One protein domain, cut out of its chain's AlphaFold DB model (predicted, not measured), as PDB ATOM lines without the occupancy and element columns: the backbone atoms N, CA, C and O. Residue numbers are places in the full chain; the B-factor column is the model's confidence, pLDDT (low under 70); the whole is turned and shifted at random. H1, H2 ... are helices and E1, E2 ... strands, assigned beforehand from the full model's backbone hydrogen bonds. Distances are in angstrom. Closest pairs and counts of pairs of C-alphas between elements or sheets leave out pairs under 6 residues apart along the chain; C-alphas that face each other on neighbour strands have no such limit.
ATOM      1  N   THR A  39     152.399 161.989 194.003       93.00
ATOM      2  CA  THR A  39     153.422 160.982 194.290       93.00
ATOM      3  C   THR A  39     154.185 160.663 193.011       93.00
ATOM      4  O   THR A  39     153.582 160.275 192.015       93.00
ATOM      5  N   LEU A  40     155.516 160.785 193.051       92.81
ATOM      6  CA  LEU A  40     156.403 160.321 191.986       92.81
ATOM      7  C   LEU A  40     157.118 159.038 192.418       92.81
ATOM      8  O   LEU A  40     157.870 159.029 193.395       92.81
ATOM      9  N   ILE A  41     156.920 157.965 191.657       92.69
ATOM     10  CA  ILE A  41     157.666 156.712 191.771       92.69
ATOM     11  C   ILE A  41     158.684 156.666 190.635       92.69
ATOM     12  O   ILE A  41     158.322 156.719 189.462       92.69
ATOM     13  N   VAL A  42     159.964 156.530 190.977       93.56
ATOM     14  CA  VAL A  42     161.041 156.405 189.989       93.56
ATOM     15  C   VAL A  42     161.642 155.010 190.056       93.56
ATOM     16  O   VAL A  42     162.147 154.586 191.097       93.56
ATOM     17  N   GLN A  43     161.593 154.298 188.934       93.19
ATOM     18  CA  GLN A  43     162.207 152.991 188.755       93.19
ATOM     19  C   GLN A  43     163.510 153.116 187.969       93.19
ATOM     20  O   GLN A  43     163.521 153.580 186.830       93.19
ATOM     21  N   ASP A  44     164.613 152.653 188.551       94.38
ATOM     22  CA  ASP A  44     165.878 152.547 187.830       94.38
ATOM     23  C   ASP A  44     165.871 151.322 186.909       94.38
ATOM     24  O   ASP A  44     165.912 150.176 187.362       94.38
ATOM     25  N   LEU A  45     165.850 151.574 185.604       95.06
ATOM     26  CA  LEU A  45     165.835 150.558 184.560       95.06
ATOM     27  C   LEU A  45     167.213 150.353 183.913       95.06
ATOM     28  O   LEU A  45     167.303 149.753 182.841       95.06
ATOM     29  N   SER A  46     168.302 150.792 184.558       94.56
ATOM     30  CA  SER A  46     169.684 150.645 184.059       94.56
ATOM     31  C   SER A  46     170.038 149.204 183.682       94.56
ATOM     32  O   SER A  46     170.749 148.968 182.706       94.56
ATOM     33  N   VAL A  47     169.486 148.222 184.396       93.94
ATOM     34  CA  VAL A  47     169.666 146.792 184.091       93.94
ATOM     35  C   VAL A  47     169.163 146.399 182.699       93.94
ATOM     36  O   VAL A  47     169.712 145.477 182.104       93.94
ATOM     37  N   LEU A  48     168.168 147.098 182.141       92.12
ATOM     38  CA  LEU A  48     167.647 146.839 180.790       92.12
ATOM     39  C   LEU A  48     168.565 147.366 179.678       92.12
ATOM     40  O   LEU A  48     168.345 147.077 178.499       92.12
ATOM     41  N   VAL A  49     169.578 148.148 180.049       92.56
ATOM     42  CA  VAL A  49     170.609 148.693 179.160       92.56
ATOM     43  C   VAL A  49     172.013 148.259 179.599       92.56
ATOM     44  O   VAL A  49     172.990 148.958 179.343       92.56
ATOM     45  N   ASP A  50     172.105 147.095 180.256       92.06
ATOM     46  CA  ASP A  50     173.352 146.460 180.702       92.06
ATOM     47  C   ASP A  50     174.208 147.334 181.643       92.06
ATOM     48  O   ASP A  50     175.441 147.287 181.620       92.06
ATOM     49  N   ALA A  51     173.558 148.132 182.498       91.81
ATOM     50  CA  ALA A  51     174.206 148.990 183.487       91.81
ATOM     51  C   ALA A  51     173.748 148.693 184.925       91.81
ATOM     52  O   ALA A  51     172.663 148.168 185.175       91.81
ATOM     53  N   GLU A  52     174.603 149.035 185.889       90.50
ATOM     54  CA  GLU A  52     174.294 148.896 187.313       90.50
ATOM     55  C   GLU A  52     173.294 149.985 187.750       90.50
ATOM     56  O   GLU A  52     173.498 151.154 187.403       90.50
ATOM     57  N   PRO A  53     172.224 149.638 188.492       90.56
ATOM     58  CA  PRO A  53     171.261 150.617 188.979       90.56
ATOM     59  C   PRO A  53     171.910 151.503 190.045       90.56
ATOM     60  O   PRO A  53     172.518 151.019 191.000       90.56
ATOM     61  N   THR A  54     171.792 152.813 189.867       88.12
ATOM     62  CA  THR A  54     172.442 153.828 190.707       88.12
ATOM     63  C   THR A  54     171.513 154.968 191.126       88.12
ATOM     64  O   THR A  54     171.925 155.797 191.946       88.12
ATOM     65  N   TYR A  55     170.265 155.005 190.657       83.06
ATOM     66  CA  TYR A  55     169.288 156.012 191.056       83.06
ATOM     67  C   TYR A  55     169.072 155.970 192.573       83.06
ATOM     68  O   TYR A  55     168.867 154.908 193.164       83.06
ATOM     69  N   GLY A  56     169.181 157.125 193.230       79.25
ATOM     70  CA  GLY A  56     169.042 157.256 194.685       79.25
ATOM     71  C   GLY A  56     170.221 156.723 195.517       79.25
ATOM     72  O   GLY A  56     170.234 156.912 196.733       79.25
ATOM     73  N   SER A  57     171.229 156.090 194.900       71.31
ATOM     74  CA  SER A  57     172.437 155.608 195.599       71.31
ATOM     75  C   SER A  57     173.483 156.708 195.838       71.31
ATOM     76  O   SER A  57     174.288 156.625 196.767       71.31
ATOM     77  N   VAL A  58     173.443 157.763 195.025       63.31
ATOM     78  CA  VAL A  58     174.236 158.992 195.146       63.31
ATOM     79  C   VAL A  58     173.293 160.191 195.044       63.31
ATOM     80  O   VAL A  58     172.144 160.037 194.639       63.31
ATOM     81  N   ALA A  59     173.744 161.387 195.435       61.22
ATOM     82  CA  ALA A  59     173.007 162.610 195.119       61.22
ATOM     83  C   ALA A  59     172.945 162.743 193.589       61.22
ATOM     84  O   ALA A  59     173.916 163.158 192.963       61.22
ATOM     85  N   SER A  60     171.842 162.281 193.013       69.88
ATOM     86  CA  SER A  60     171.591 162.215 191.582       69.88
ATOM     87  C   SER A  60     170.752 163.416 191.177       69.88
ATOM     88  O   SER A  60     169.651 163.588 191.702       69.88
ATOM     89  N   SER A  61     171.255 164.249 190.267       87.31
ATOM     90  CA  SER A  61     170.457 165.348 189.717       87.31
ATOM     91  C   SER A  61     169.406 164.786 188.749       87.31
ATOM     92  O   SER A  61     169.767 163.945 187.926       87.31
ATOM     93  N   PRO A  62     168.138 165.241 188.781       88.12
ATOM     94  CA  PRO A  62     167.092 164.772 187.860       88.12
ATOM     95  C   PRO A  62     167.471 164.896 186.373       88.12
ATOM     96  O   PRO A  62     167.161 164.023 185.567       88.12
ATOM     97  N   GLU A  63     168.238 165.927 186.022       92.50
ATOM     98  CA  GLU A  63     168.765 166.179 184.672       92.50
ATOM     99  C   GLU A  63     169.727 165.096 184.135       92.50
ATOM    100  O   GLU A  63     169.994 165.044 182.939       92.50
ATOM    101  N   GLU A  64     170.255 164.209 184.987       93.25
ATOM    102  CA  GLU A  64     171.141 163.108 184.573       93.25
ATOM    103  C   GLU A  64     170.378 161.833 184.172       93.25
ATOM    104  O   GLU A  64     170.995 160.851 183.742       93.25
ATOM    105  N   TRP A  65     169.052 161.828 184.329       95.69
ATOM    106  CA  TRP A  65     168.204 160.650 184.169       95.69
ATOM    107  C   TRP A  65     167.213 160.840 183.039       95.69
ATOM    108  O   TRP A  65     166.318 161.676 183.118       95.69
ATOM    109  N   LEU A  66     167.357 160.021 182.003       96.94
ATOM    110  CA  LEU A  66     166.445 159.971 180.875       96.94
ATOM    111  C   LEU A  66     165.241 159.097 181.221       96.94
ATOM    112  O   LEU A  66     165.406 157.937 181.606       96.94
ATOM    113  N   ILE A  67     164.040 159.621 181.004       96.94
ATOM    114  CA  ILE A  67     162.784 158.884 181.120       96.94
ATOM    115  C   ILE A  67     162.636 157.971 179.901       96.94
ATOM    116  O   ILE A  67     162.530 158.432 178.763       96.94
ATOM    117  N   VAL A  68     162.606 156.660 180.130       96.50
ATOM    118  CA  VAL A  68     162.428 155.647 179.074       96.50
ATOM    119  C   VAL A  68     161.018 155.066 179.036       96.50
ATOM    120  O   VAL A  68     160.588 154.551 178.006       96.50
ATOM    121  N   ALA A  69     160.298 155.174 180.149       95.56
ATOM    122  CA  ALA A  69     158.918 154.757 180.315       95.56
ATOM    123  C   ALA A  69     158.239 155.712 181.297       95.56
ATOM    124  O   ALA A  69     158.880 156.183 182.233       95.56
ATOM    125  N   ALA A  70     156.959 155.987 181.091       94.19
ATOM    126  CA  ALA A  70     156.185 156.828 181.985       94.19
ATOM    127  C   ALA A  70     154.722 156.436 181.920       94.19
ATOM    128  O   ALA A  70     154.238 156.005 180.869       94.19
ATOM    129  N   CYS A  71     154.043 156.594 183.043       92.88
ATOM    130  CA  CYS A  71     152.619 156.398 183.161       92.88
ATOM    131  C   CYS A  71     152.092 157.118 184.411       92.88
ATOM    132  O   CYS A  71     152.856 157.448 185.320       92.88
ATOM    133  N   ALA A  72     150.792 157.382 184.446       92.44
ATOM    134  CA  ALA A  72     150.155 158.079 185.554       92.44
ATOM    135  C   ALA A  72     148.673 157.695 185.664       92.44
ATOM    136  O   ALA A  72     148.129 157.014 184.793       92.44
ATOM    137  N   ASP A  73     148.021 158.146 186.733       91.50
ATOM    138  CA  ASP A  73     146.574 158.010 186.949       91.50
ATOM    139  C   ASP A  73     145.722 158.912 186.032       91.50
ATOM    140  O   ASP A  73     144.511 158.714 185.914       91.50
ATOM    141  N   THR A  74     146.346 159.888 185.365       91.69
ATOM    142  CA  THR A  74     145.737 160.725 184.319       91.69
ATOM    143  C   THR A  74     146.709 160.946 183.160       91.69
ATOM    144  O   THR A  74     147.914 160.845 183.353       91.69
ATOM    145  N   ASP A  75     146.212 161.321 181.979       92.50
ATOM    146  CA  ASP A  75     147.050 161.553 180.787       92.50
ATOM    147  C   ASP A  75     147.957 162.802 180.886       92.50
ATOM    148  O   ASP A  75     148.823 163.006 180.038       92.50
ATOM    149  N   VAL A  76     147.783 163.656 181.905       94.62
ATOM    150  CA  VAL A  76     148.513 164.930 182.054       94.62
ATOM    151  C   VAL A  76     149.209 164.996 183.414       94.62
ATOM    152  O   VAL A  76     148.555 164.940 184.457       94.62
ATOM    153  N   ILE A  77     150.532 165.192 183.410       94.56
ATOM    154  CA  ILE A  77     151.382 165.208 184.616       94.56
ATOM    155  C   ILE A  77     150.934 166.280 185.617       94.56
ATOM    156  O   ILE A  77     150.862 166.008 186.812       94.56
ATOM    157  N   ASP A  78     150.556 167.468 185.138       94.62
ATOM    158  CA  ASP A  78     150.104 168.595 185.968       94.62
ATOM    159  C   ASP A  78     148.893 168.269 186.860       94.62
ATOM    160  O   ASP A  78     148.667 168.923 187.882       94.62
ATOM    161  N   THR A  79     148.072 167.295 186.456       93.69
ATOM    162  CA  THR A  79     146.846 166.902 187.166       93.69
ATOM    163  C   THR A  79     146.913 165.512 187.783       93.69
ATOM    164  O   THR A  79     145.972 165.124 188.475       93.69
ATOM    165  N   ALA A  80     147.995 164.777 187.538       92.81
ATOM    166  CA  ALA A  80     148.191 163.435 188.050       92.81
ATOM    167  C   ALA A  80     148.422 163.451 189.565       92.81
ATOM    168  O   ALA A  80     149.162 164.291 190.089       92.81
ATOM    169  N   THR A  81     147.807 162.512 190.281       93.62
ATOM    170  CA  THR A  81     148.086 162.298 191.709       93.62
ATOM    171  C   THR A  81     149.132 161.213 191.932       93.62
ATOM    172  O   THR A  81     149.868 161.278 192.917       93.62
ATOM    173  N   ASP A  82     149.276 160.299 190.974       93.12
ATOM    174  CA  ASP A  82     150.270 159.235 190.977       93.12
ATOM    175  C   ASP A  82     150.969 159.199 189.613       93.12
ATOM    176  O   ASP A  82     150.334 158.989 188.580       93.12
ATOM    177  N   VAL A  83     152.288 159.389 189.613       93.62
ATOM    178  CA  VAL A  83     153.142 159.315 188.424       93.62
ATOM    179  C   VAL A  83     154.226 158.276 188.666       93.62
ATOM    180  O   VAL A  83     154.924 158.306 189.679       93.62
ATOM    181  N   GLU A  84     154.403 157.366 187.718       94.94
ATOM    182  CA  GLU A  84     155.487 156.395 187.721       94.94
ATOM    183  C   GLU A  84     156.329 156.546 186.457       94.94
ATOM    184  O   GLU A  84     155.819 156.568 185.336       94.94
ATOM    185  N   VAL A  85     157.644 156.627 186.639       95.31
ATOM    186  CA  VAL A  85     158.605 156.736 185.542       95.31
ATOM    187  C   VAL A  85     159.695 155.685 185.671       95.31
ATOM    188  O   VAL A  85     160.194 155.394 186.755       95.31
ATOM    189  N   GLY A  86     160.085 155.125 184.535       95.69
ATOM    190  CA  GLY A  86     161.280 154.311 184.385       95.69
ATOM    191  C   GLY A  86     162.401 155.167 183.820       95.69
ATOM    192  O   GLY A  86     162.205 155.832 182.801       95.69
ATOM    193  N   VAL A  87     163.574 155.143 184.449       96.50
ATOM    194  CA  VAL A  87     164.715 155.978 184.059       96.50
ATOM    195  C   VAL A  87     165.983 155.173 183.808       96.50
ATOM    196  O   VAL A  87     166.191 154.108 184.384       96.50
ATOM    197  N   ILE A  88     166.861 155.719 182.970       95.94
ATOM    198  CA  ILE A  88     168.254 155.282 182.813       95.94
ATOM    199  C   ILE A  88     169.183 156.504 182.880       95.94
ATOM    200  O   ILE A  88     168.726 157.621 182.634       95.94
ATOM    201  N   PRO A  89     170.491 156.334 183.131       94.94
ATOM    202  CA  PRO A  89     171.445 157.426 182.994       94.94
ATOM    203  C   PRO A  89     171.449 157.965 181.558       94.94
ATOM    204  O   PRO A  89     171.697 157.203 180.620       94.94
ATOM    205  N   ASP A  90     171.253 159.272 181.379       94.50
ATOM    206  CA  ASP A  90     171.167 159.921 180.061       94.50
ATOM    207  C   ASP A  90     172.410 159.661 179.193       94.50
ATOM    208  O   ASP A  90     172.326 159.365 178.005       94.50
ATOM    209  N   ARG A  91     173.591 159.591 179.817       93.25
ATOM    210  CA  ARG A  91     174.853 159.227 179.143       93.25
ATOM    211  C   ARG A  91     174.837 157.869 178.422       93.25
ATOM    212  O   ARG A  91     175.740 157.600 177.632       93.25
ATOM    213  N   LEU A  92     173.886 156.988 178.739       94.31
ATOM    214  CA  LEU A  92     173.716 155.680 178.104       94.31
ATOM    215  C   LEU A  92     172.701 155.709 176.952       94.31
ATOM    216  O   LEU A  92     172.554 154.698 176.273       94.31
ATOM    217  N   ALA A  93     172.033 156.837 176.695       92.56
ATOM    218  CA  ALA A  93     170.977 157.003 175.699       92.56
ATOM    219  C   ALA A  93     171.498 156.949 174.252       92.56
ATOM    220  O   ALA A  93     171.662 157.941 173.544       92.56
ATOM    221  N   THR A  94     171.786 155.739 173.782       95.56
ATOM    222  CA  THR A  94     172.178 155.512 172.388       95.56
ATOM    223  C   THR A  94     170.995 155.722 171.428       95.56
ATOM    224  O   THR A  94     169.836 155.618 171.838       95.56
ATOM    225  N   PRO A  95     171.234 155.932 170.117       96.56
ATOM    226  CA  PRO A  95     170.154 156.025 169.131       96.56
ATOM    227  C   PRO A  95     169.191 154.830 169.152       96.56
ATOM    228  O   PRO A  95     167.983 155.017 169.041       96.56
ATOM    229  N   SER A  96     169.707 153.615 169.365       95.81
ATOM    230  CA  SER A  96     168.886 152.407 169.492       95.81
ATOM    231  C   SER A  96     167.997 152.431 170.735       95.81
ATOM    232  O   SER A  96     166.874 151.947 170.687       95.81
ATOM    233  N   ILE A  97     168.453 153.030 171.839       95.62
ATOM    234  CA  ILE A  97     167.608 153.233 173.022       95.62
ATOM    235  C   ILE A  97     166.502 154.246 172.712       95.62
ATOM    236  O   ILE A  97     165.341 153.965 172.985       95.62
ATOM    237  N   HIS A  98     166.803 155.363 172.044       94.88
ATOM    238  CA  HIS A  98     165.765 156.316 171.624       94.88
ATOM    239  C   HIS A  98     164.735 155.717 170.652       94.88
ATOM    240  O   HIS A  98     163.573 156.120 170.648       94.88
ATOM    241  N   GLU A  99     165.130 154.772 169.798       96.19
ATOM    242  CA  GLU A  99     164.186 154.003 168.978       96.19
ATOM    243  C   GLU A  99     163.242 153.164 169.844       96.19
ATOM    244  O   GLU A  99     162.029 153.259 169.667       96.19
ATOM    245  N   LYS A 100     163.775 152.440 170.833       95.62
ATOM    246  CA  LYS A 100     162.980 151.639 171.777       95.62
ATOM    247  C   LYS A 100     162.037 152.475 172.643       95.62
ATOM    248  O   LYS A 100     160.896 152.076 172.851       95.62
ATOM    249  N   ILE A 101     162.488 153.647 173.101       94.62
ATOM    250  CA  ILE A 101     161.655 154.612 173.840       94.62
ATOM    251  C   ILE A 101     160.458 155.035 172.984       94.62
ATOM    252  O   ILE A 101     159.321 154.962 173.437       94.62
ATOM    253  N   ARG A 102     160.693 155.417 171.720       92.56
ATOM    254  CA  ARG A 102     159.621 155.805 170.783       92.56
ATOM    255  C   ARG A 102     158.677 154.654 170.439       92.56
ATOM    256  O   ARG A 102     157.522 154.898 170.111       92.56
ATOM    257  N   ALA A 103     159.173 153.422 170.486       93.31
ATOM    258  CA  ALA A 103     158.390 152.211 170.283       93.31
ATOM    259  C   ALA A 103     157.688 151.713 171.563       93.31
ATOM    260  O   ALA A 103     157.027 150.680 171.511       93.31
ATOM    261  N   ASN A 104     157.804 152.435 172.687       91.44
ATOM    262  CA  ASN A 104     157.204 152.090 173.979       91.44
ATOM    263  C   ASN A 104     157.654 150.731 174.555       91.44
ATOM    264  O   ASN A 104     156.963 150.145 175.386       91.44
ATOM    265  N   GLU A 105     158.835 150.235 174.171       93.62
ATOM    266  CA  GLU A 105     159.314 148.897 174.563       93.62
ATOM    267  C   GLU A 105     159.634 148.761 176.063       93.62
ATOM    268  O   GLU A 105     159.737 147.649 176.573       93.62
ATOM    269  N   TYR A 106     159.787 149.877 176.780       92.50
ATOM    270  CA  TYR A 106     160.087 149.886 178.216       92.50
ATOM    271  C   TYR A 106     158.843 150.019 179.107       92.50
ATOM    272  O   TYR A 106     158.971 149.892 180.322       92.50
ATOM    273  N   LEU A 107     157.648 150.262 178.545       89.19
ATOM    274  CA  LEU A 107     156.433 150.490 179.343       89.19
ATOM    275  C   LEU A 107     156.060 149.286 180.214       89.19
ATOM    276  O   LEU A 107     155.631 149.466 181.345       89.19
ATOM    277  N   GLU A 108     156.271 148.060 179.731       87.31
ATOM    278  CA  GLU A 108     155.961 146.845 180.500       87.31
ATOM    279  C   GLU A 108     156.883 146.642 181.716       87.31
ATOM    280  O   GLU A 108     156.600 145.807 182.575       87.31
ATOM    281  N   ALA A 109     157.994 147.382 181.796       87.69
ATOM    282  CA  ALA A 109     158.932 147.290 182.910       87.69
ATOM    283  C   ALA A 109     158.499 148.111 184.136       87.69
ATOM    284  O   ALA A 109     159.008 147.854 185.226       87.69
ATOM    285  N   ILE A 110     157.576 149.068 183.980       85.75
ATOM    286  CA  ILE A 110     157.013 149.836 185.096       85.75
ATOM    287  C   ILE A 110     155.658 149.247 185.501       85.75
ATOM    288  O   ILE A 110     154.797 148.961 184.672       85.75
ATOM    289  N   GLY A 111     155.522 148.940 186.791       65.12
ATOM    290  CA  GLY A 111     154.587 147.917 187.262       65.12
ATOM    291  C   GLY A 111     153.206 148.427 187.661       65.12
ATOM    292  O   GLY A 111     152.257 147.643 187.675       65.12
ATOM    293  N   SER A 112     153.060 149.707 187.999       64.75
ATOM    294  CA  SER A 112     151.827 150.212 188.615       64.75
ATOM    295  C   SER A 112     150.742 150.506 187.579       64.75
ATOM    296  O   SER A 112     149.552 150.386 187.876       64.75
ATOM    297  N   CYS A 113     151.123 150.786 186.333       60.91
ATOM    298  CA  CYS A 113     150.189 151.247 185.305       60.91
ATOM    299  C   CYS A 113     149.452 150.165 184.526       60.91
ATOM    300  O   CYS A 113     148.487 150.472 183.832       60.91
ATOM    301  N   ALA A 114     149.775 148.894 184.758       53.25
ATOM    302  CA  ALA A 114     148.875 147.797 184.406       53.25
ATOM    303  C   ALA A 114     147.527 147.863 185.166       53.25
ATOM    304  O   ALA A 114     146.598 147.140 184.820       53.25
ATOM    305  N   SER A 115     147.420 148.706 186.202       48.75
ATOM    306  CA  SER A 115     146.210 148.879 187.023       48.75
ATOM    307  C   SER A 115     145.308 150.039 186.576       48.75
ATOM    308  O   SER A 115     144.178 150.126 187.055       48.75
ATOM    309  N   PHE A 116     145.809 150.937 185.715       49.94
ATOM    310  CA  PHE A 116     145.110 152.152 185.262       49.94
ATOM    311  C   PHE A 116     144.622 152.071 183.800       49.94
ATOM    312  O   PHE A 116     143.849 152.930 183.378       49.94
TER     313      PHE A 116
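This is residues 39 to 116 of the 117 residues of an uncharacterized protein of Cellulosimicrobium cellulans (UniProt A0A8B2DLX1). What shape do these atoms make? A single twisted sheet of three strands, E1, E3 and E2 side by side, makes the core, with the helix H2 beside its edge strand E2 and the very short helix H1 near the end of E1. Between H1 and E2 the unnamed residues 50 to 64 swing wide past the end of E1, and after H2 the unnamed residues 103 to 116 fold back across one face of the sheet. What is it built of, and in which order? The printed part has 78 residues, 34 of them, under half, in named elements; these run E1, H1, E2, E3, H2 along the chain, of mixed class, and the sheet, in the order E1, E3, E2, is mixed too. How compact is it? It is compact and rounded, with a radius of gyration of the C-alphas of 12.4 A and spans of 30 by 30 by 19 A.

Which strands are neighbours, and which way do they run? E1, residues 39 to 44, is an edge strand, parallel to the inner strand E3, residues 82 to 89, at 27 degrees; N 41 and O 83 are 2.8 A apart and N 85 and O 41 are 2.9 A apart, both within hydrogen-bond range. E3 is antiparallel to the other edge strand, E2, residues 65 to 72, at 158 degrees, and the two form a hairpin; N 68 and O 86 are 2.8 A apart and N 84 and O 71 are 2.9 A apart, both within hydrogen-bond range. Is the sheet flat? It is strongly twisted, but only just, with C-alphas up to 4.3 A off its best plane, and E2 bends by 74 degrees at residue 68. How do the helices stand to the sheet and to each other? H1, residues 46 to 49, is on the sheet but only grazes it, and its closest C-alphas to E3 are those of Ser 46 and Ile 88, 5.0 A apart. H2, residues 95 to 102, also only grazes the sheet, with its residues 97 to 102; its closest C-alphas to E2 are those of Ile 101 and Val 68, 5.4 A apart. H1 and H2 are apart, but only just, their closest C-alphas being 8.2 A from each other. What do the helix backbones show? In H2 every O i to N i+4 pair is within hydrogen-bond range, while H1 is too short for such a pair and has its one O i to N i+3 pair within range.

Where do the first strand and helix lie? E1 begins at C-alpha 39, at (153.422, 160.982, 194.290), and is 16.4 A long from first to last C-alpha; H1, 5.4 A long, follows after one residue. How long are the other strands? E2 is 18.3 A long, and E3, which begins at C-alpha 82, at (150.270, 159.235, 190.977), is 22.7 A long. Where does the last element end? H2, 10.7 A long, ends at C-alpha 102, at (159.621, 155.805, 170.783).

How far does it reach? The two C-alphas farthest apart, those of Asp 50 and Thr 79, are 34.1 A from each other. Is there a cut, and which links are long? The printed part has no cut; the link from H1 to E2, with 15 residues, is long, that from E2 to E3, with 9, is short, and those from E1 to H1 and from E3 to H2 are tight. Where is the model's confidence low? The mean pLDDT of the printed part is 88.8, and residues 58 to 60 and 111 to 116 are under 70.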